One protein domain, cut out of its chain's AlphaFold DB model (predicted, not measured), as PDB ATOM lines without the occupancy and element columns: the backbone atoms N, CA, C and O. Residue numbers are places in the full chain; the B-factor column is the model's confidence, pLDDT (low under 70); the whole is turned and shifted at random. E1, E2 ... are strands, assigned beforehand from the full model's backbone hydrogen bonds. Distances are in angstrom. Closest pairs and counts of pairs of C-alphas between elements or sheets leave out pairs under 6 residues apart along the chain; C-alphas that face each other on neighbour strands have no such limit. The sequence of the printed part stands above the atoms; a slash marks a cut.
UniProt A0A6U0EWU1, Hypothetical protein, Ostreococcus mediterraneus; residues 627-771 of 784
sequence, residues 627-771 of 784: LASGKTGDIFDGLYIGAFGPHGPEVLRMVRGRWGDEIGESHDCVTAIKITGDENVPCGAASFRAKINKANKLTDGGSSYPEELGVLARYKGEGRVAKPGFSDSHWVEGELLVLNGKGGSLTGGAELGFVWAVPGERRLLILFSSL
ATOM      1  N   LEU A 627     -39.941  33.387  92.557       87.19
ATOM      2  CA  LEU A 627     -38.632  33.086  91.981       87.19
ATOM      3  C   LEU A 627     -38.590  31.648  91.441       87.19
ATOM      4  O   LEU A 627     -38.193  31.441  90.301       87.19
ATOM      5  N   ALA A 628     -39.061  30.677  92.233       86.81
ATOM      6  CA  ALA A 628     -39.111  29.263  91.861       86.81
ATOM      7  C   ALA A 628     -39.911  29.030  90.569       86.81
ATOM      8  O   ALA A 628     -39.456  28.324  89.678       86.81
ATOM      9  N   SER A 629     -41.076  29.670  90.438       83.81
ATOM     10  CA  SER A 629     -41.951  29.496  89.274       83.81
ATOM     11  C   SER A 629     -41.655  30.442  88.095       83.81
ATOM     12  O   SER A 629     -42.457  30.518  87.164       83.81
ATOM     13  N   GLY A 630     -40.537  31.183  88.120       82.00
ATOM     14  CA  GLY A 630     -40.125  32.096  87.041       82.00
ATOM     15  C   GLY A 630     -41.021  33.333  86.853       82.00
ATOM     16  O   GLY A 630     -40.906  34.049  85.861       82.00
ATOM     17  N   LYS A 631     -41.928  33.614  87.799       78.44
ATOM     18  CA  LYS A 631     -42.966  34.660  87.706       78.44
ATOM     19  C   LYS A 631     -42.458  36.057  88.121       78.44
ATOM     20  O   LYS A 631     -43.270  36.939  88.387       78.44
ATOM     21  N   THR A 632     -41.140  36.281  88.175       77.19
ATOM     22  CA  THR A 632     -40.530  37.598  88.464       77.19
ATOM     23  C   THR A 632     -40.689  38.587  87.306       77.19
ATOM     24  O   THR A 632     -40.774  39.790  87.535       77.19
ATOM     25  N   GLY A 633     -40.758  38.089  86.064       77.75
ATOM     26  CA  GLY A 633     -40.888  38.910  84.854       77.75
ATOM     27  C   GLY A 633     -39.610  39.653  84.444       77.75
ATOM     28  O   GLY A 633     -39.655  40.468  83.522       77.75
ATOM     29  N   ASP A 634     -38.482  39.380  85.103       86.75
ATOM     30  CA  ASP A 634     -37.214  40.077  84.904       86.75
ATOM     31  C   ASP A 634     -36.066  39.084  84.693       86.75
ATOM     32  O   ASP A 634     -35.666  38.376  85.614       86.75
ATOM     33  N   ILE A 635     -35.484  39.078  83.490       88.56
ATOM     34  CA  ILE A 635     -34.344  38.210  83.138       88.56
ATOM     35  C   ILE A 635     -33.078  38.489  83.973       88.56
ATOM     36  O   ILE A 635     -32.097  37.760  83.880       88.56
ATOM     37  N   PHE A 636     -33.069  39.556  84.779       91.00
ATOM     38  CA  PHE A 636     -31.970  39.907  85.676       91.00
ATOM     39  C   PHE A 636     -32.294  39.707  87.178       91.00
ATOM     40  O   PHE A 636     -31.490  40.110  88.020       91.00
ATOM     41  N   ASP A 637     -33.420  39.070  87.530       88.50
ATOM     42  CA  ASP A 637     -33.718  38.542  88.880       88.50
ATOM     43  C   ASP A 637     -34.513  37.226  88.743       88.50
ATOM     44  O   ASP A 637     -35.737  37.216  88.591       88.50
ATOM     45  N   GLY A 638     -33.791  36.102  88.719       90.88
ATOM     46  CA  GLY A 638     -34.310  34.797  88.291       90.88
ATOM     47  C   GLY A 638     -33.369  33.639  88.638       90.88
ATOM     48  O   GLY A 638     -32.205  33.861  88.979       90.88
ATOM     49  N   LEU A 639     -33.869  32.401  88.560       93.56
ATOM     50  CA  LEU A 639     -33.043  31.191  88.639       93.56
ATOM     51  C   LEU A 639     -32.633  30.748  87.237       93.56
ATOM     52  O   LEU A 639     -33.444  30.739  86.314       93.56
ATOM     53  N   TYR A 640     -31.374  30.355  87.098       94.12
ATOM     54  CA  TYR A 640     -30.771  29.947  85.838       94.12
ATOM     55  C   TYR A 640     -29.924  28.695  86.033       94.12
ATOM     56  O   TYR A 640     -29.324  28.507  87.088       94.12
ATOM     57  N   ILE A 641     -29.845  27.868  84.993       92.69
ATOM     58  CA  ILE A 641     -28.945  26.719  84.929       92.69
ATOM     59  C   ILE A 641     -28.015  26.838  83.720       92.69
ATOM     60  O   ILE A 641     -28.460  27.201  82.628       92.69
ATOM     61  N   GLY A 642     -26.726  26.561  83.917       89.81
ATOM     62  CA  GLY A 642     -25.702  26.598  82.867       89.81
ATOM     63  C   GLY A 642     -24.593  25.576  83.110       89.81
ATOM     64  O   GLY A 642     -24.445  25.090  84.227       89.81
ATOM     65  N   ALA A 643     -23.836  25.227  82.070       87.31
ATOM     66  CA  ALA A 643     -22.789  24.202  82.137       87.31
ATOM     67  C   ALA A 643     -21.384  24.816  82.285       87.31
ATOM     68  O   ALA A 643     -20.961  25.615  81.450       87.31
ATOM     69  N   PHE A 644     -20.652  24.405  83.319       85.81
ATOM     70  CA  PHE A 644     -19.334  24.919  83.709       85.81
ATOM     71  C   PHE A 644     -18.217  23.937  83.313       85.81
ATOM     72  O   PHE A 644     -17.324  23.618  84.093       85.81
ATOM     73  N   GLY A 645     -18.282  23.436  82.075       79.69
ATOM     74  CA  GLY A 645     -17.298  22.501  81.521       79.69
ATOM     75  C   GLY A 645     -17.177  21.216  82.358       79.69
ATOM     76  O   GLY A 645     -18.189  20.532  82.522       79.69
ATOM     77  N   PRO A 646     -15.983  20.873  82.887       73.94
ATOM     78  CA  PRO A 646     -15.754  19.642  83.653       73.94
ATOM     79  C   PRO A 646     -16.525  19.571  84.977       73.94
ATOM     80  O   PRO A 646     -16.741  18.477  85.485       73.94
ATOM     81  N   HIS A 647     -16.992  20.702  85.514       78.81
ATOM     82  CA  HIS A 647     -17.821  20.723  86.725       78.81
ATOM     83  C   HIS A 647     -19.301  20.389  86.446       78.81
ATOM     84  O   HIS A 647     -20.090  20.228  87.373       78.81
ATOM     85  N   GLY A 648     -19.697  20.258  85.172       83.25
ATOM     86  CA  GLY A 648     -21.060  19.900  84.783       83.25
ATOM     87  C   GLY A 648     -22.068  21.057  84.910       83.25
ATOM     88  O   GLY A 648     -21.698  22.224  84.752       83.25
ATOM     89  N   PRO A 649     -23.370  20.763  85.092       88.44
ATOM     90  CA  PRO A 649     -24.401  21.785  85.251       88.44
ATOM     91  C   PRO A 649     -24.362  22.436  86.641       88.44
ATOM     92  O   PRO A 649     -24.107  21.785  87.648       88.44
ATOM     93  N   GLU A 650     -24.711  23.717  86.699       91.38
ATOM     94  CA  GLU A 650     -24.742  24.533  87.914       91.38
ATOM     95  C   GLU A 650     -25.982  25.417  87.952       91.38
ATOM     96  O   GLU A 650     -26.346  26.027  86.940       91.38
ATOM     97  N   VAL A 651     -26.594  25.545  89.130       94.00
ATOM     98  CA  VAL A 651     -27.713  26.460  89.367       94.00
ATOM     99  C   VAL A 651     -27.207  27.779  89.940       94.00
ATOM    100  O   VAL A 651     -26.436  27.818  90.899       94.00
ATOM    101  N   LEU A 652     -27.687  28.883  89.370       95.12
ATOM    102  CA  LEU A 652     -27.370  30.241  89.784       95.12
ATOM    103  C   LEU A 652     -28.648  31.034  90.055       95.12
ATOM    104  O   LEU A 652     -29.634  30.924  89.325       95.12
ATOM    105  N   ARG A 653     -28.598  31.917  91.056       93.50
ATOM    106  CA  ARG A 653     -29.551  33.018  91.190       93.50
ATOM    107  C   ARG A 653     -28.935  34.279  90.592       93.50
ATOM    108  O   ARG A 653     -27.906  34.763  91.057       93.50
ATOM    109  N   MET A 654     -29.606  34.834  89.593       92.69
ATOM    110  CA  MET A 654     -29.352  36.180  89.093       92.69
ATOM    111  C   MET A 654     -29.956  37.200  90.070       92.69
ATOM    112  O   MET A 654     -31.093  37.025  90.500       92.69
ATOM    113  N   VAL A 655     -29.202  38.238  90.438       88.69
ATOM    114  CA  VAL A 655     -29.606  39.263  91.417       88.69
ATOM    115  C   VAL A 655     -29.261  40.659  90.893       88.69
ATOM    116  O   VAL A 655     -28.086  41.035  90.823       88.69
ATOM    117  N   ARG A 656     -30.276  41.466  90.560       87.56
ATOM    118  CA  ARG A 656     -30.098  42.896  90.251       87.56
ATOM    119  C   ARG A 656     -29.736  43.686  91.514       87.56
ATOM    120  O   ARG A 656     -30.266  43.442  92.593       87.56
ATOM    121  N   GLY A 657     -28.876  44.690  91.360       84.75
ATOM    122  CA  GLY A 657     -28.494  45.623  92.422       84.75
ATOM    123  C   GLY A 657     -27.286  45.194  93.257       84.75
ATOM    124  O   GLY A 657     -26.924  45.910  94.183       84.75
ATOM    125  N   ARG A 658     -26.652  44.057  92.938       85.00
ATOM    126  CA  ARG A 658     -25.441  43.543  93.603       85.00
ATOM    127  C   ARG A 658     -24.252  43.547  92.633       85.00
ATOM    128  O   ARG A 658     -24.461  43.372  91.429       85.00
ATOM    129  N   TRP A 659     -23.025  43.724  93.137       87.56
ATOM    130  CA  TRP A 659     -21.800  43.831  92.322       87.56
ATOM    131  C   TRP A 659     -20.704  42.845  92.774       87.56
ATOM    132  O   TRP A 659     -19.645  43.215  93.279       87.56
ATOM    133  N   GLY A 660     -20.934  41.553  92.553       83.56
ATOM    134  CA  GLY A 660     -20.116  40.475  93.103       83.56
ATOM    135  C   GLY A 660     -20.510  40.185  94.552       83.56
ATOM    136  O   GLY A 660     -21.695  40.152  94.888       83.56
ATOM    137  N   ASP A 661     -19.515  40.004  95.416       71.50
ATOM    138  CA  ASP A 661     -19.750  39.693  96.832       71.50
ATOM    139  C   ASP A 661     -20.221  40.917  97.639       71.50
ATOM    140  O   ASP A 661     -20.776  40.757  98.718       71.50
ATOM    141  N   GLU A 662     -20.061  42.136  97.121       66.25
ATOM    142  CA  GLU A 662     -20.483  43.372  97.790       66.25
ATOM    143  C   GLU A 662     -21.995  43.623  97.633       66.25
ATOM    144  O   GLU A 662     -22.532  43.596  96.518       66.25
ATOM    145  N   ILE A 663     -22.679  43.932  98.744       58.53
ATOM    146  CA  ILE A 663     -24.060  44.444  98.735       58.53
ATOM    147  C   ILE A 663     -24.055  45.804  98.018       58.53
ATOM    148  O   ILE A 663     -23.432  46.754  98.484       58.53
ATOM    149  N   GLY A 664     -24.709  45.887  96.857       57.88
ATOM    150  CA  GLY A 664     -24.517  47.000  95.923       57.88
ATOM    151  C   GLY A 664     -25.404  48.226  96.162       57.88
ATOM    152  O   GLY A 664     -26.518  48.146  96.678       57.88
ATOM    153  N   GLU A 665     -24.912  49.386  95.714       54.38
ATOM    154  CA  GLU A 665     -25.568  50.692  95.893       54.38
ATOM    155  C   GLU A 665     -26.428  51.148  94.691       54.38
ATOM    156  O   GLU A 665     -27.021  52.228  94.731       54.38
ATOM    157  N   SER A 666     -26.505  50.373  93.597       65.38
ATOM    158  CA  SER A 666     -27.174  50.804  92.355       65.38
ATOM    159  C   SER A 666     -27.865  49.676  91.586       65.38
ATOM    160  O   SER A 666     -27.264  48.646  91.290       65.38
ATOM    161  N   HIS A 667     -29.109  49.921  91.160       70.81
ATOM    162  CA  HIS A 667     -29.923  48.997  90.355       70.81
ATOM    163  C   HIS A 667     -29.395  48.763  88.920       70.81
ATOM    164  O   HIS A 667     -29.886  47.871  88.233       70.81
ATOM    165  N   ASP A 668     -28.386  49.520  88.476       85.50
ATOM    166  CA  ASP A 668     -27.780  49.443  87.134       85.50
ATOM    167  C   ASP A 668     -26.850  48.229  86.915       85.50
ATOM    168  O   ASP A 668     -26.262  48.075  85.838       85.50
ATOM    169  N   CYS A 669     -26.684  47.372  87.925       89.19
ATOM    170  CA  CYS A 669     -25.829  46.188  87.882       89.19
ATOM    171  C   CYS A 669     -26.582  44.898  88.231       89.19
ATOM    172  O   CYS A 669     -27.668  44.923  88.811       89.19
ATOM    173  N   VAL A 670     -25.993  43.764  87.859       92.69
ATOM    174  CA  VAL A 670     -26.490  42.420  88.152       92.69
ATOM    175  C   VAL A 670     -25.322  41.506  88.522       92.69
ATOM    176  O   VAL A 670     -24.218  41.676  88.001       92.69
ATOM    177  N   THR A 671     -25.561  40.538  89.403       94.31
ATOM    178  CA  THR A 671     -24.606  39.480  89.762       94.31
ATOM    179  C   THR A 671     -25.296  38.123  89.718       94.31
ATOM    180  O   THR A 671     -26.406  37.991  90.226       94.31
ATOM    181  N   ALA A 672     -24.639  37.118  89.144       95.19
ATOM    182  CA  ALA A 672     -25.062  35.727  89.227       95.19
ATOM    183  C   ALA A 672     -24.308  35.032  90.368       95.19
ATOM    184  O   ALA A 672     -23.078  34.958  90.348       95.19
ATOM    185  N   ILE A 673     -25.041  34.544  91.366       92.69
ATOM    186  CA  ILE A 673     -24.514  33.840  92.542       92.69
ATOM    187  C   ILE A 673     -24.814  32.353  92.397       92.69
ATOM    188  O   ILE A 673     -25.949  31.992  92.080       92.69
ATOM    189  N   LYS A 674     -23.819  31.489  92.627       91.44
ATOM    190  CA  LYS A 674     -24.030  30.039  92.584       91.44
ATOM    191  C   LYS A 674     -24.848  29.558  93.781       91.44
ATOM    192  O   LYS A 674     -24.615  29.969  94.915       91.44
ATOM    193  N   ILE A 675     -25.793  28.665  93.505       92.19
ATOM    194  CA  ILE A 675     -26.648  27.997  94.492       92.19
ATOM    195  C   ILE A 675     -26.147  26.579  94.785       92.19
ATOM    196  O   ILE A 675     -26.324  26.110  95.902       92.19
ATOM    197  N   THR A 676     -25.492  25.928  93.821       88.44
ATOM    198  CA  THR A 676     -24.899  24.587  93.955       88.44
ATOM    199  C   THR A 676     -23.384  24.660  94.195       88.44
ATOM    200  O   THR A 676     -22.954  24.402  95.314       88.44
ATOM    201  N   GLY A 677     -22.585  25.170  93.255       84.62
ATOM    202  CA  GLY A 677     -21.159  25.435  93.482       84.62
ATOM    203  C   GLY A 677     -20.227  24.285  93.096       84.62
ATOM    204  O   GLY A 677     -20.568  23.117  93.258       84.62
ATOM    205  N   ASP A 678     -19.020  24.646  92.650       84.56
ATOM    206  CA  ASP A 678     -17.932  23.719  92.326       84.56
ATOM    207  C   ASP A 678     -16.673  24.049  93.148       84.56
ATOM    208  O   ASP A 678     -16.642  24.979  93.964       84.56
ATOM    209  N   GLU A 679     -15.614  23.258  92.971       81.62
ATOM    210  CA  GLU A 679     -14.361  23.424  93.715       81.62
ATOM    211  C   GLU A 679     -13.624  24.738  93.387       81.62
ATOM    212  O   GLU A 679     -12.804  25.203  94.185       81.62
ATOM    213  N   ASN A 680     -13.921  25.365  92.246       84.56
ATOM    214  CA  ASN A 680     -13.316  26.622  91.822       84.56
ATOM    215  C   ASN A 680     -14.128  27.818  92.337       84.56
ATOM    216  O   ASN A 680     -13.556  28.735  92.914       84.56
ATOM    217  N   VAL A 681     -15.451  27.814  92.177       88.06
ATOM    218  CA  VAL A 681     -16.376  28.847  92.663       88.06
ATOM    219  C   VAL A 681     -17.495  28.154  93.463       88.06
ATOM    220  O   VAL A 681     -18.379  27.548  92.851       88.06
ATOM    221  N   PRO A 682     -17.486  28.242  94.809       87.81
ATOM    222  CA  PRO A 682     -18.386  27.474  95.675       87.81
ATOM    223  C   PRO A 682     -19.800  28.070  95.790       87.81
ATOM    224  O   PRO A 682     -20.101  29.136  95.243       87.81
ATOM    225  N   CYS A 683     -20.678  27.394  96.541       87.31
ATOM    226  CA  CYS A 683     -22.011  27.896  96.876       87.31
ATOM    227  C   CYS A 683     -21.936  29.282  97.548       87.31
ATOM    228  O   CYS A 683     -21.049  29.559  98.356       87.31
ATOM    229  N   GLY A 684     -22.867  30.174  97.201       85.19
ATOM    230  CA  GLY A 684     -22.946  31.536  97.733       85.19
ATOM    231  C   GLY A 684     -21.959  32.533  97.113       85.19
ATOM    232  O   GLY A 684     -22.188  33.739  97.213       85.19
ATOM    233  N   ALA A 685     -20.914  32.076  96.416       88.25
ATOM    234  CA  ALA A 685     -19.991  32.958  95.711       88.25
ATOM    235  C   ALA A 685     -20.605  33.519  94.415       88.25
ATOM    236  O   ALA A 685     -21.343  32.845  93.685       88.25
ATOM    237  N   ALA A 686     -20.255  34.763  94.085       91.50
ATOM    238  CA  ALA A 686     -20.572  35.341  92.784       91.50
ATOM    239  C   ALA A 686     -19.734  34.691  91.665       91.50
ATOM    240  O   ALA A 686     -18.508  34.693  91.742       91.50
ATOM    241  N   SER A 687     -20.387  34.187  90.612       93.25
ATOM    242  CA  SER A 687     -19.749  33.592  89.424       93.25
ATOM    243  C   SER A 687     -19.407  34.637  88.358       93.25
ATOM    244  O   SER A 687     -18.315  34.619  87.791       93.25
ATOM    245  N   PHE A 688     -20.320  35.580  88.107       95.06
ATOM    246  CA  PHE A 688     -20.077  36.737  87.246       95.06
ATOM    247  C   PHE A 688     -20.928  37.940  87.667       95.06
ATOM    248  O   PHE A 688     -21.961  37.795  88.327       95.06
ATOM    249  N   ARG A 689     -20.513  39.140  87.255       94.31
ATOM    250  CA  ARG A 689     -21.243  40.403  87.457       94.31
ATOM    251  C   ARG A 689     -21.230  41.258  86.193       94.31
ATOM    252  O   ARG A 689     -20.278  41.200  85.424       94.31
ATOM    253  N   ALA A 690     -22.267  42.054  85.947       94.00
ATOM    254  CA  ALA A 690     -22.358  42.912  84.761       94.00
ATOM    255  C   ALA A 690     -23.079  44.239  85.027       94.00
ATOM    256  O   ALA A 690     -23.923  44.342  85.918       94.00
ATOM    257  N   LYS A 691     -22.752  45.267  84.238       91.31
ATOM    258  CA  LYS A 691     -23.420  46.578  84.280       91.31
ATOM    259  C   LYS A 691     -24.418  46.655  83.129       91.31
ATOM    260  O   LYS A 691     -24.034  46.786  81.971       91.31
ATOM    261  N   ILE A 692     -25.704  46.559  83.453       90.62
ATOM    262  CA  ILE A 692     -26.809  46.398  82.492       90.62
ATOM    263  C   ILE A 692     -27.387  47.732  81.987       90.62
ATOM    264  O   ILE A 692     -28.352  47.756  81.224       90.62
ATOM    265  N   ASN A 693     -26.798  48.863  82.387       87.50
ATOM    266  CA  ASN A 693     -27.245  50.187  81.964       87.50
ATOM    267  C   ASN A 693     -26.789  50.565  80.540       87.50
ATOM    268  O   ASN A 693     -25.873  49.986  79.953       87.50
ATOM    269  N   LYS A 694     -27.416  51.607  79.982       85.81
ATOM    270  CA  LYS A 694     -27.181  52.065  78.601       85.81
ATOM    271  C   LYS A 694     -25.734  52.504  78.319       85.81
ATOM    272  O   LYS A 694     -25.332  52.475  77.162       85.81
ATOM    273  N   ALA A 695     -24.966  52.900  79.336       84.94
ATOM    274  CA  ALA A 695     -23.569  53.316  79.183       84.94
ATOM    275  C   ALA A 695     -22.579  52.134  79.146       84.94
ATOM    276  O   ALA A 695     -21.469  52.292  78.651       84.94
ATOM    277  N   ASN A 696     -22.979  50.961  79.650       86.19
ATOM    278  CA  ASN A 696     -22.179  49.730  79.643       86.19
ATOM    279  C   ASN A 696     -22.689  48.696  78.617       86.19
ATOM    280  O   ASN A 696     -22.069  47.644  78.436       86.19
ATOM    281  N   LYS A 697     -23.791  48.999  77.911       89.88
ATOM    282  CA  LYS A 697     -24.245  48.245  76.738       89.88
ATOM    283  C   LYS A 697     -23.247  48.416  75.591       89.88
ATOM    284  O   LYS A 697     -23.010  49.531  75.135       89.88
ATOM    285  N   LEU A 698     -22.709  47.308  75.093       87.50
ATOM    286  CA  LEU A 698     -21.792  47.294  73.956       87.50
ATOM    287  C   LEU A 698     -22.576  47.545  72.658       87.50
ATOM    288  O   LEU A 698     -23.475  46.781  72.306       87.50
ATOM    289  N   THR A 699     -22.246  48.635  71.964       74.88
ATOM    290  CA  THR A 699     -22.901  49.077  70.717       74.88
ATOM    291  C   THR A 699     -22.183  48.636  69.444       74.88
ATOM    292  O   THR A 699     -22.766  48.710  68.362       74.88
ATOM    293  N   ASP A 700     -20.935  48.185  69.561       61.53
ATOM    294  CA  ASP A 700     -19.991  48.188  68.446       61.53
ATOM    295  C   ASP A 700     -19.707  46.769  67.918       61.53
ATOM    296  O   ASP A 700     -19.515  45.817  68.683       61.53
ATOM    297  N   GLY A 701     -19.644  46.646  66.587       53.06
ATOM    298  CA  GLY A 701     -19.282  45.411  65.880       53.06
ATOM    299  C   GLY A 701     -20.468  44.502  65.544       53.06
ATOM    300  O   GLY A 701     -20.699  43.496  66.210       53.06
ATOM    301  N   GLY A 702     -21.177  44.804  64.450       48.12
ATOM    302  CA  GLY A 702     -22.287  43.996  63.915       48.12
ATOM    303  C   GLY A 702     -21.878  42.672  63.247       48.12
ATOM    304  O   GLY A 702     -22.440  42.329  62.213       48.12
ATOM    305  N   SER A 703     -20.876  41.971  63.787       54.03
ATOM    306  CA  SER A 703     -20.426  40.652  63.310       54.03
ATOM    307  C   SER A 703     -19.631  39.838  64.350       54.03
ATOM    308  O   SER A 703     -18.909  38.924  63.965       54.03
ATOM    309  N   SER A 704     -19.679  40.175  65.649       68.19
ATOM    310  CA  SER A 704     -18.875  39.467  66.669       68.19
ATOM    311  C   SER A 704     -19.440  38.102  67.082       68.19
ATOM    312  O   SER A 704     -18.718  37.312  67.678       68.19
ATOM    313  N   TYR A 705     -20.716  37.839  66.789       77.88
ATOM    314  CA  TYR A 705     -21.401  36.573  67.050       77.88
ATOM    315  C   TYR A 705     -22.265  36.196  65.832       77.88
ATOM    316  O   TYR A 705     -22.772  37.110  65.172       77.88
ATOM    317  N   PRO A 706     -22.458  34.897  65.533       80.50
ATOM    318  CA  PRO A 706     -23.363  34.444  64.472       80.50
ATOM    319  C   PRO A 706     -24.824  34.847  64.737       80.50
ATOM    320  O   PRO A 706     -25.240  34.967  65.893       80.50
ATOM    321  N   GLU A 707     -25.629  35.015  63.682       80.50
ATOM    322  CA  GLU A 707     -27.061  35.350  63.812       80.50
ATOM    323  C   GLU A 707     -27.837  34.212  64.503       80.50
ATOM    324  O   GLU A 707     -28.765  34.448  65.278       80.50
ATOM    325  N   GLU A 708     -27.370  32.978  64.313       78.50
ATOM    326  CA  GLU A 708     -27.837  31.737  64.929       78.50
ATOM    327  C   GLU A 708     -27.723  31.738  66.463       78.50
ATOM    328  O   GLU A 708     -28.488  31.040  67.132       78.50
ATOM    329  N   LEU A 709     -26.812  32.540  67.035       79.94
ATOM    330  CA  LEU A 709     -26.695  32.727  68.486       79.94
ATOM    331  C   LEU A 709     -27.797  33.658  69.036       79.94
ATOM    332  O   LEU A 709     -28.095  33.640  70.228       79.94
ATOM    333  N   GLY A 710     -28.441  34.458  68.179       86.12
ATOM    334  CA  GLY A 710     -29.652  35.199  68.529       86.12
ATOM    335  C   GLY A 710     -29.467  36.347  69.528       86.12
ATOM    336  O   GLY A 710     -30.414  36.676  70.242       86.12
ATOM    337  N   VAL A 711     -28.275  36.945  69.603       89.56
ATOM    338  CA  VAL A 711     -27.923  37.983  70.589       89.56
ATOM    339  C   VAL A 711     -28.740  39.272  70.385       89.56
ATOM    340  O   VAL A 711     -28.660  39.920  69.344       89.56
ATOM    341  N   LEU A 712     -29.495  39.681  71.410       89.94
ATOM    342  CA  LEU A 712     -30.312  40.904  71.455       89.94
ATOM    343  C   LEU A 712     -29.614  42.078  72.166       89.94
ATOM    344  O   LEU A 712     -29.881  43.255  71.886       89.94
ATOM    345  N   ALA A 713     -28.733  41.783  73.123       90.88
ATOM    346  CA  ALA A 713     -27.921  42.777  73.816       90.88
ATOM    347  C   ALA A 713     -26.605  42.174  74.318       90.88
ATOM    348  O   ALA A 713     -26.516  40.978  74.572       90.88
ATOM    349  N   ARG A 714     -25.604  43.039  74.488       92.56
ATOM    350  CA  ARG A 714     -24.289  42.741  75.062       92.56
ATOM    351  C   ARG A 714     -23.984  43.792  76.121       92.56
ATOM    352  O   ARG A 714     -24.181  44.978  75.851       92.56
ATOM    353  N   TYR A 715     -23.485  43.389  77.280       93.06
ATOM    354  CA  TYR A 715     -23.099  44.288  78.370       93.06
ATOM    355  C   TYR A 715     -21.703  43.937  78.874       93.06
ATOM    356  O   TYR A 715     -21.367  42.755  78.962       93.06
ATOM    357  N   LYS A 716     -20.903  44.946  79.238       91.38
ATOM    358  CA  LYS A 716     -19.633  44.697  79.935       91.38
ATOM    359  C   LYS A 716     -19.890  44.039  81.289       91.38
ATOM    360  O   LYS A 716     -20.722  44.508  82.077       91.38
ATOM    361  N   GLY A 717     -19.140  42.980  81.555       92.44
ATOM    362  CA  GLY A 717     -19.141  42.274  82.821       92.44
ATOM    363  C   GLY A 717     -17.765  41.737  83.181       92.44
ATOM    364  O   GLY A 717     -16.777  41.967  82.487       92.44
ATOM    365  N   GLU A 718     -17.726  41.041  84.303       93.44
ATOM    366  CA  GLU A 718     -16.538  40.431  84.876       93.44
ATOM    367  C   GLU A 718     -16.908  39.016  85.345       93.44
ATOM    368  O   GLU A 718     -17.883  38.849  86.083       93.44
ATOM    369  N   GLY A 719     -16.169  38.005  84.885       93.00
ATOM    370  CA  GLY A 719     -16.262  36.620  85.365       93.00
ATOM    371  C   GLY A 719     -15.266  36.381  86.498       93.00
ATOM    372  O   GLY A 719     -14.261  37.090  86.584       93.00
ATOM    373  N   ARG A 720     -15.530  35.418  87.384       91.06
ATOM    374  CA  ARG A 720     -14.675  35.141  88.546       91.06
ATOM    375  C   ARG A 720     -13.857  33.864  88.384       91.06
ATOM    376  O   ARG A 720     -14.345  32.772  88.661       91.06
ATOM    377  N   VAL A 721     -12.597  34.005  87.988       87.81
ATOM    378  CA  VAL A 721     -11.650  32.883  87.950       87.81
ATOM    379  C   VAL A 721     -11.187  32.563  89.372       87.81
ATOM    380  O   VAL A 721     -11.056  33.453  90.215       87.81
ATOM    381  N   ALA A 722     -10.939  31.285  89.632       86.00
ATOM    382  CA  ALA A 722     -10.255  30.765  90.808       86.00
ATOM    383  C   ALA A 722      -9.692  29.375  90.478       86.00
ATOM    384  O   ALA A 722     -10.150  28.717  89.542       86.00
ATOM    385  N   LYS A 723      -8.705  28.932  91.252       83.75
ATOM    386  CA  LYS A 723      -8.202  27.553  91.282       83.75
ATOM    387  C   LYS A 723      -9.043  26.716  92.263       83.75
ATOM    388  O   LYS A 723      -9.750  27.307  93.086       83.75
ATOM    389  N   PRO A 724      -8.945  25.373  92.230       83.31
ATOM    390  CA  PRO A 724      -9.592  24.508  93.213       83.31
ATOM    391  C   PRO A 724      -9.355  24.949  94.666       83.31
ATOM    392  O   PRO A 724      -8.314  25.527  95.013       83.31
ATOM    393  N   GLY A 725     -10.362  24.727  95.509       79.25
ATOM    394  CA  GLY A 725     -10.447  25.299  96.853       79.25
ATOM    395  C   GLY A 725     -10.631  26.819  96.868       79.25
ATOM    396  O   GLY A 725     -10.139  27.475  97.785       79.25
ATOM    397  N   PHE A 726     -11.269  27.382  95.829       85.94
ATOM    398  CA  PHE A 726     -11.533  28.824  95.655       85.94
ATOM    399  C   PHE A 726     -10.282  29.723  95.752       85.94
ATOM    400  O   PHE A 726     -10.351  30.920  96.046       85.94
ATOM    401  N   SER A 727      -9.108  29.142  95.512       84.19
ATOM    402  CA  SER A 727      -7.822  29.797  95.732       84.19
ATOM    403  C   SER A 727      -7.459  30.728  94.568       84.19
ATOM    404  O   SER A 727      -7.881  30.522  93.432       84.19
ATOM    405  N   ASP A 728      -6.684  31.784  94.845       86.06
ATOM    406  CA  ASP A 728      -6.247  32.767  93.831       86.06
ATOM    407  C   ASP A 728      -7.417  33.456  93.080       86.06
ATOM    408  O   ASP A 728      -7.332  33.764  91.888       86.06
ATOM    409  N   SER A 729      -8.553  33.652  93.768       87.25
ATOM    410  CA  SER A 729      -9.785  34.143  93.142       87.25
ATOM    411  C   SER A 729      -9.702  35.613  92.719       87.25
ATOM    412  O   SER A 729      -9.396  36.491  93.527       87.25
ATOM    413  N   HIS A 730     -10.033  35.888  91.457       88.75
ATOM    414  CA  HIS A 730      -9.965  37.220  90.858       88.75
ATOM    415  C   HIS A 730     -11.014  37.422  89.752       88.75
ATOM    416  O   HIS A 730     -11.631  36.481  89.255       88.75
ATOM    417  N   TRP A 731     -11.220  38.682  89.367       91.69
ATOM    418  CA  TRP A 731     -12.166  39.083  88.323       91.69
ATOM    419  C   TRP A 731     -11.449  39.268  86.976       91.69
ATOM    420  O   TRP A 731     -10.445  39.978  86.910       91.69
ATOM    421  N   VAL A 732     -11.978  38.670  85.905       90.25
ATOM    422  CA  VAL A 732     -11.500  38.814  84.512       90.25
ATOM    423  C   VAL A 732     -12.570  39.471  83.640       90.25
ATOM    424  O   VAL A 732     -13.759  39.302  83.900       90.25
ATOM    425  N   GLU A 733     -12.183  40.217  82.599       91.00
ATOM    426  CA  GLU A 733     -13.156  40.873  81.711       91.00
ATOM    427  C   GLU A 733     -14.005  39.846  80.936       91.00
ATOM    428  O   GLU A 733     -13.513  38.817  80.463       91.00
ATOM    429  N   GLY A 734     -15.298  40.142  80.789       91.31
ATOM    430  CA  GLY A 734     -16.245  39.314  80.055       91.31
ATOM    431  C   GLY A 734     -17.435  40.088  79.485       91.31
ATOM    432  O   GLY A 734     -17.589  41.299  79.674       91.31
ATOM    433  N   GLU A 735     -18.301  39.375  78.770       92.44
ATOM    434  CA  GLU A 735     -19.520  39.927  78.171       92.44
ATOM    435  C   GLU A 735     -20.759  39.154  78.630       92.44
ATOM    436  O   GLU A 735     -20.868  37.954  78.380       92.44
ATOM    437  N   LEU A 736     -21.733  39.853  79.220       95.00
ATOM    438  CA  LEU A 736     -23.076  39.313  79.441       95.00
ATOM    439  C   LEU A 736     -23.915  39.512  78.174       95.00
ATOM    440  O   LEU A 736     -24.181  40.644  77.755       95.00
ATOM    441  N   LEU A 737     -24.336  38.402  77.577       93.81
ATOM    442  CA  LEU A 737     -25.213  38.326  76.418       93.81
ATOM    443  C   LEU A 737     -26.664  38.153  76.878       93.81
ATOM    444  O   LEU A 737     -26.963  37.284  77.694       93.81
ATOM    445  N   VAL A 738     -27.576  38.930  76.294       93.69
ATOM    446  CA  VAL A 738     -29.013  38.618  76.289       93.69
ATOM    447  C   VAL A 738     -29.334  37.991  74.945       93.69
ATOM    448  O   VAL A 738     -29.043  38.587  73.904       93.69
ATOM    449  N   LEU A 739     -29.925  36.806  74.966       91.75
ATOM    450  CA  LEU A 739     -30.262  35.997  73.800       91.75
ATOM    451  C   LEU A 739     -31.768  36.088  73.512       91.75
ATOM    452  O   LEU A 739     -32.538  36.664  74.279       91.75
ATOM    453  N   ASN A 740     -32.205  35.545  72.377       85.62
ATOM    454  CA  ASN A 740     -33.606  35.633  71.959       85.62
ATOM    455  C   ASN A 740     -34.519  34.516  72.504       85.62
ATOM    456  O   ASN A 740     -35.724  34.588  72.269       85.62
ATOM    457  N   GLY A 741     -33.970  33.491  73.174       79.31
ATOM    458  CA  GLY A 741     -34.713  32.345  73.724       79.31
ATOM    459  C   GLY A 741     -35.354  31.400  72.691       79.31
ATOM    460  O   GLY A 741     -36.069  30.476  73.064       79.31
ATOM    461  N   LYS A 742     -35.138  31.588  71.379       73.44
ATOM    462  CA  LYS A 742     -35.936  30.932  70.313       73.44
ATOM    463  C   LYS A 742     -35.512  29.508  69.928       73.44
ATOM    464  O   LYS A 742     -35.986  29.005  68.913       73.44
ATOM    465  N   GLY A 743     -34.653  28.851  70.706       60.12
ATOM    466  CA  GLY A 743     -34.356  27.426  70.507       60.12
ATOM    467  C   GLY A 743     -33.584  27.099  69.225       60.12
ATOM    468  O   GLY A 743     -33.894  26.114  68.559       60.12
ATOM    469  N   GLY A 744     -32.586  27.912  68.860       62.72
ATOM    470  CA  GLY A 744     -31.614  27.513  67.838       62.72
ATOM    471  C   GLY A 744     -30.772  26.328  68.322       62.72
ATOM    472  O   GLY A 744     -30.508  26.207  69.520       62.72
ATOM    473  N   SER A 745     -30.302  25.473  67.408       61.25
ATOM    474  CA  SER A 745     -29.489  24.289  67.753       61.25
ATOM    475  C   SER A 745     -28.177  24.622  68.472       61.25
ATOM    476  O   SER A 745     -27.612  23.757  69.126       61.25
ATOM    477  N   LEU A 746     -27.707  25.869  68.358       62.22
ATOM    478  CA  LEU A 746     -26.519  26.388  69.037       62.22
ATOM    479  C   LEU A 746     -26.791  26.863  70.478       62.22
ATOM    480  O   LEU A 746     -25.859  26.937  71.268       62.22
ATOM    481  N   THR A 747     -28.037  27.215  70.826       72.94
ATOM    482  CA  THR A 747     -28.370  27.837  72.125       72.94
ATOM    483  C   THR A 747     -29.297  27.014  73.012       72.94
ATOM    484  O   THR A 747     -29.453  27.355  74.182       72.94
ATOM    485  N   GLY A 748     -29.968  25.981  72.490       73.06
ATOM    486  CA  GLY A 748     -30.876  25.130  73.278       73.06
ATOM    487  C   GLY A 748     -32.066  25.874  73.910       73.06
ATOM    488  O   GLY A 748     -32.717  25.349  74.809       73.06
ATOM    489  N   GLY A 749     -32.343  27.111  73.481       80.00
ATOM    490  CA  GLY A 749     -33.358  27.980  74.090       80.00
ATOM    491  C   GLY A 749     -32.859  28.849  75.249       80.00
ATOM    492  O   GLY A 749     -33.683  29.486  75.894       80.00
ATOM    493  N   ALA A 750     -31.547  28.913  75.499       87.62
ATOM    494  CA  ALA A 750     -30.961  29.807  76.497       87.62
ATOM    495  C   ALA A 750     -31.386  31.277  76.296       87.62
ATOM    496  O   ALA A 750     -31.464  31.781  75.171       87.62
ATOM    497  N   GLU A 751     -31.641  31.963  77.410       90.88
ATOM    498  CA  GLU A 751     -32.074  33.369  77.456       90.88
ATOM    499  C   GLU A 751     -30.898  34.320  77.689       90.88
ATOM    500  O   GLU A 751     -30.908  35.463  77.232       90.88
ATOM    501  N   LEU A 752     -29.867  33.834  78.382       94.44
ATOM    502  CA  LEU A 752     -28.639  34.556  78.675       94.44
ATOM    503  C   LEU A 752     -27.429  33.705  78.279       94.44
ATOM    504  O   LEU A 752     -27.496  32.477  78.200       94.44
ATOM    505  N   GLY A 753     -26.296  34.364  78.083       94.12
ATOM    506  CA  GLY A 753     -24.989  33.719  78.021       94.12
ATOM    507  C   GLY A 753     -23.924  34.634  78.610       94.12
ATOM    508  O   GLY A 753     -24.105  35.849  78.614       94.12
ATOM    509  N   PHE A 754     -22.819  34.088  79.103       94.62
ATOM    510  CA  PHE A 754     -21.687  34.890  79.567       94.62
ATOM    511  C   PHE A 754     -20.390  34.406  78.922       94.62
ATOM    512  O   PHE A 754     -20.082  33.213  78.951       94.62
ATOM    513  N   VAL A 755     -19.639  35.339  78.336       90.44
ATOM    514  CA  VAL A 755     -18.365  35.071  77.657       90.44
ATOM    515  C   VAL A 755     -17.201  35.491  78.542       90.44
ATOM    516  O   VAL A 755     -17.120  36.653  78.936       90.44
ATOM    517  N   TRP A 756     -16.286  34.563  78.805       81.50
ATOM    518  CA  TRP A 756     -15.054  34.785  79.560       81.50
ATOM    519  C   TRP A 756     -13.897  35.039  78.590       81.50
ATOM    520  O   TRP A 756     -13.746  34.325  77.594       81.50
ATOM    521  N   ALA A 757     -13.068  36.042  78.877       73.06
ATOM    522  CA  ALA A 757     -11.832  36.312  78.147       73.06
ATOM    523  C   ALA A 757     -10.626  36.172  79.089       73.06
ATOM    524  O   ALA A 757     -10.050  37.166  79.533       73.06
ATOM    525  N   VAL A 758     -10.253  34.927  79.401       65.56
ATOM    526  CA  VAL A 758      -9.050  34.632  80.193       65.56
ATOM    527  C   VAL A 758      -7.801  34.962  79.350       65.56
ATOM    528  O   VAL A 758      -7.677  34.459  78.230       65.56
ATOM    529  N   PRO A 759      -6.885  35.839  79.812       60.03
ATOM    530  CA  PRO A 759      -5.738  36.259  79.008       60.03
ATOM    531  C   PRO A 759      -4.755  35.112  78.738       60.03
ATOM    532  O   PRO A 759      -4.110  34.618  79.656       60.03
ATOM    533  N   GLY A 760      -4.606  34.736  77.465       61.97
ATOM    534  CA  GLY A 760      -3.740  33.633  77.021       61.97
ATOM    535  C   GLY A 760      -4.482  32.331  76.704       61.97
ATOM    536  O   GLY A 760      -3.895  31.450  76.086       61.97
ATOM    537  N   GLU A 761      -5.768  32.228  77.044       63.50
ATOM    538  CA  GLU A 761      -6.595  31.036  76.817       63.50
ATOM    539  C   GLU A 761      -7.690  31.270  75.754       63.50
ATOM    540  O   GLU A 761      -7.864  32.367  75.207       63.50
ATOM    541  N   ARG A 762      -8.453  30.214  75.441       65.44
ATOM    542  CA  ARG A 762      -9.604  30.274  74.523       65.44
ATOM    543  C   ARG A 762     -10.768  31.035  75.186       65.44
ATOM    544  O   ARG A 762     -11.005  30.919  76.384       65.44
ATOM    545  N   ARG A 763     -11.547  31.796  74.404       75.69
ATOM    546  CA  ARG A 763     -12.776  32.446  74.904       75.69
ATOM    547  C   ARG A 763     -13.867  31.402  75.131       75.69
ATOM    548  O   ARG A 763     -14.298  30.764  74.173       75.69
ATOM    549  N   LEU A 764     -14.350  31.280  76.365       82.12
ATOM    550  CA  LEU A 764     -15.420  30.351  76.735       82.12
ATOM    551  C   LEU A 764     -16.770  31.073  76.790       82.12
ATOM    552  O   LEU A 764     -16.857  32.181  77.315       82.12
ATOM    553  N   LEU A 765     -17.825  30.437  76.274       87.62
ATOM    554  CA  LEU A 765     -19.216  30.892  76.373       87.62
ATOM    555  C   LEU A 765     -20.005  29.890  77.217       87.62
ATOM    556  O   LEU A 765     -20.199  28.755  76.792       87.62
ATOM    557  N   ILE A 766     -20.514  30.334  78.364       89.88
ATOM    558  CA  ILE A 766     -21.503  29.580  79.140       89.88
ATOM    559  C   ILE A 766     -22.895  30.074  78.743       89.88
ATOM    560  O   ILE A 766     -23.147  31.280  78.713       89.88
ATOM    561  N   LEU A 767     -23.795  29.146  78.425       91.94
ATOM    562  CA  LEU A 767     -25.202  29.412  78.127       91.94
ATOM    563  C   LEU A 767     -26.063  29.148  79.365       91.94
ATOM    564  O   LEU A 767     -25.822  28.180  80.084       91.94
ATOM    565  N   PHE A 768     -27.087  29.976  79.573       93.12
ATOM    566  CA  PHE A 768     -27.985  29.882  80.722       93.12
ATOM    567  C   PHE A 768     -29.448  29.749  80.277       93.12
ATOM    568  O   PHE A 768     -30.021  30.654  79.662       93.12
ATOM    569  N   SER A 769     -30.062  28.611  80.610       91.81
ATOM    570  CA  SER A 769     -31.513  28.408  80.504       91.81
ATOM    571  C   SER A 769     -32.195  28.856  81.794       91.81
ATOM    572  O   SER A 769     -31.658  28.631  82.878       91.81
ATOM    573  N   SER A 770     -33.374  29.472  81.689       91.12
ATOM    574  CA  SER A 770     -34.198  29.802  82.859       91.12
ATOM    575  C   SER A 770     -34.671  28.523  83.556       91.12
ATOM    576  O   SER A 770     -35.132  27.586  82.895       91.12
ATOM    577  N   LEU A 771     -34.527  28.466  84.881       90.38
ATOM    578  CA  LEU A 771     -34.886  27.315  85.707       90.38
ATOM    579  C   LEU A 771     -36.225  27.570  86.407       90.38
ATOM    580  O   LEU A 771     -36.277  28.035  87.546       90.38
TER     581      LEU A 771
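AT A GLANCE: This is residues 627 to 771 of the 784 residues of the protein "Hypothetical protein" of Ostreococcus mediterraneus (UniProt A0A6U0EWU1). The domain is a small closed barrel of eight antiparallel strands that follow one another round the ring in chain order, E1 to E8, with E8 meeting E1 to shut it. The longest hairpin, E5 and E6, bends strongly along its length as part of the wall, and long loops lie round the outside of the barrel. The printed part has 145 residues with no named helix and eight named strands, and its class is all strand, though under half of the residues, 61 of 145, are in named elements. It is compact, with a radius of gyration of the C-alphas of 14.4 A, and rounded, with spans of 38 by 38 by 30 A.

IN THESE COORDINATES: The printed part begins at Leu 627, and the first strand, E1, is residues 638 to 643, with C-alpha 638 at (-34.310, 34.797, 88.291). E2 is residues 649 to 656, 22.4 A from first to last C-alpha. E3 is residues 669 to 674, 16.9 A, and E4 is residues 686 to 691, 14.4 A. E5, residues 713 to 723, is 30.4 A long and starts at C-alpha 713, at (-27.921, 42.777, 73.816). E6, residues 727 to 738, is the longest strand by residues, 12 of them, and spans 30.1 A. E7 is residues 752 to 756, 13.6 A, and E8 is residues 764 to 770, 19.8 A, ending with C-alpha 770 at (-34.198, 29.802, 82.859).

HOW THE PARTS SIT: The eight strands form a closed barrel and a meander, each strand the antiparallel neighbour of the one before. E1 and E2 form a hairpin with directions 145 degrees apart, and N 640 is 2.9 A from O 652, within hydrogen-bond range. E3 lies on the other side of E2 from E1, and N 653 is 2.8 A from O 673. E3 and E4 are antiparallel at 167 degrees, with N 670 and O 690 2.9 A apart. E4 and E5 pair beside residues 716 to 720 of E5, where N 718 is 2.8 A from O 689. E5 and E6 face each other along their length, from C-alphas 713 and 738, 5.0 A apart, to C-alphas 723 and 727, 5.0 A apart; N 719 is 2.9 A from O 732. E5 bends by 58 degrees at residue 716 and E6 by 62 degrees at residue 733. E7 lies beside residues 734 to 738 of E6, with N 737 and O 753 2.8 A apart. E7 and E8 are a hairpin at 160 degrees, with N 754 and O 766 2.9 A apart. E8 has staggered pairing, with E7 over its residues 764 to 768 and with E1 over 768 to 770. E8 and E1 close the ring at 138 degrees, with N 641 and O 769 2.9 A apart. E1 and E5 are apart, and so are E3 and E7.

THE WHOLE: The two C-alphas farthest apart are those of Lys 631 and Gly 760, 40.7 A, while the first and last printed C-alphas, of Leu 627 and Leu 771, are 9.3 A apart. The printed part has no cut. The links E1 to E2 and E5 to E6 are tight, E7 to E8 is short, and the other four are long, the longest being the 21 residues from 692 to 712. The mean pLDDT of the printed part is 83.7, and 19 residues are under 70: residues 662 to 666, 700 to 704, 743 to 746 and 758 to 762.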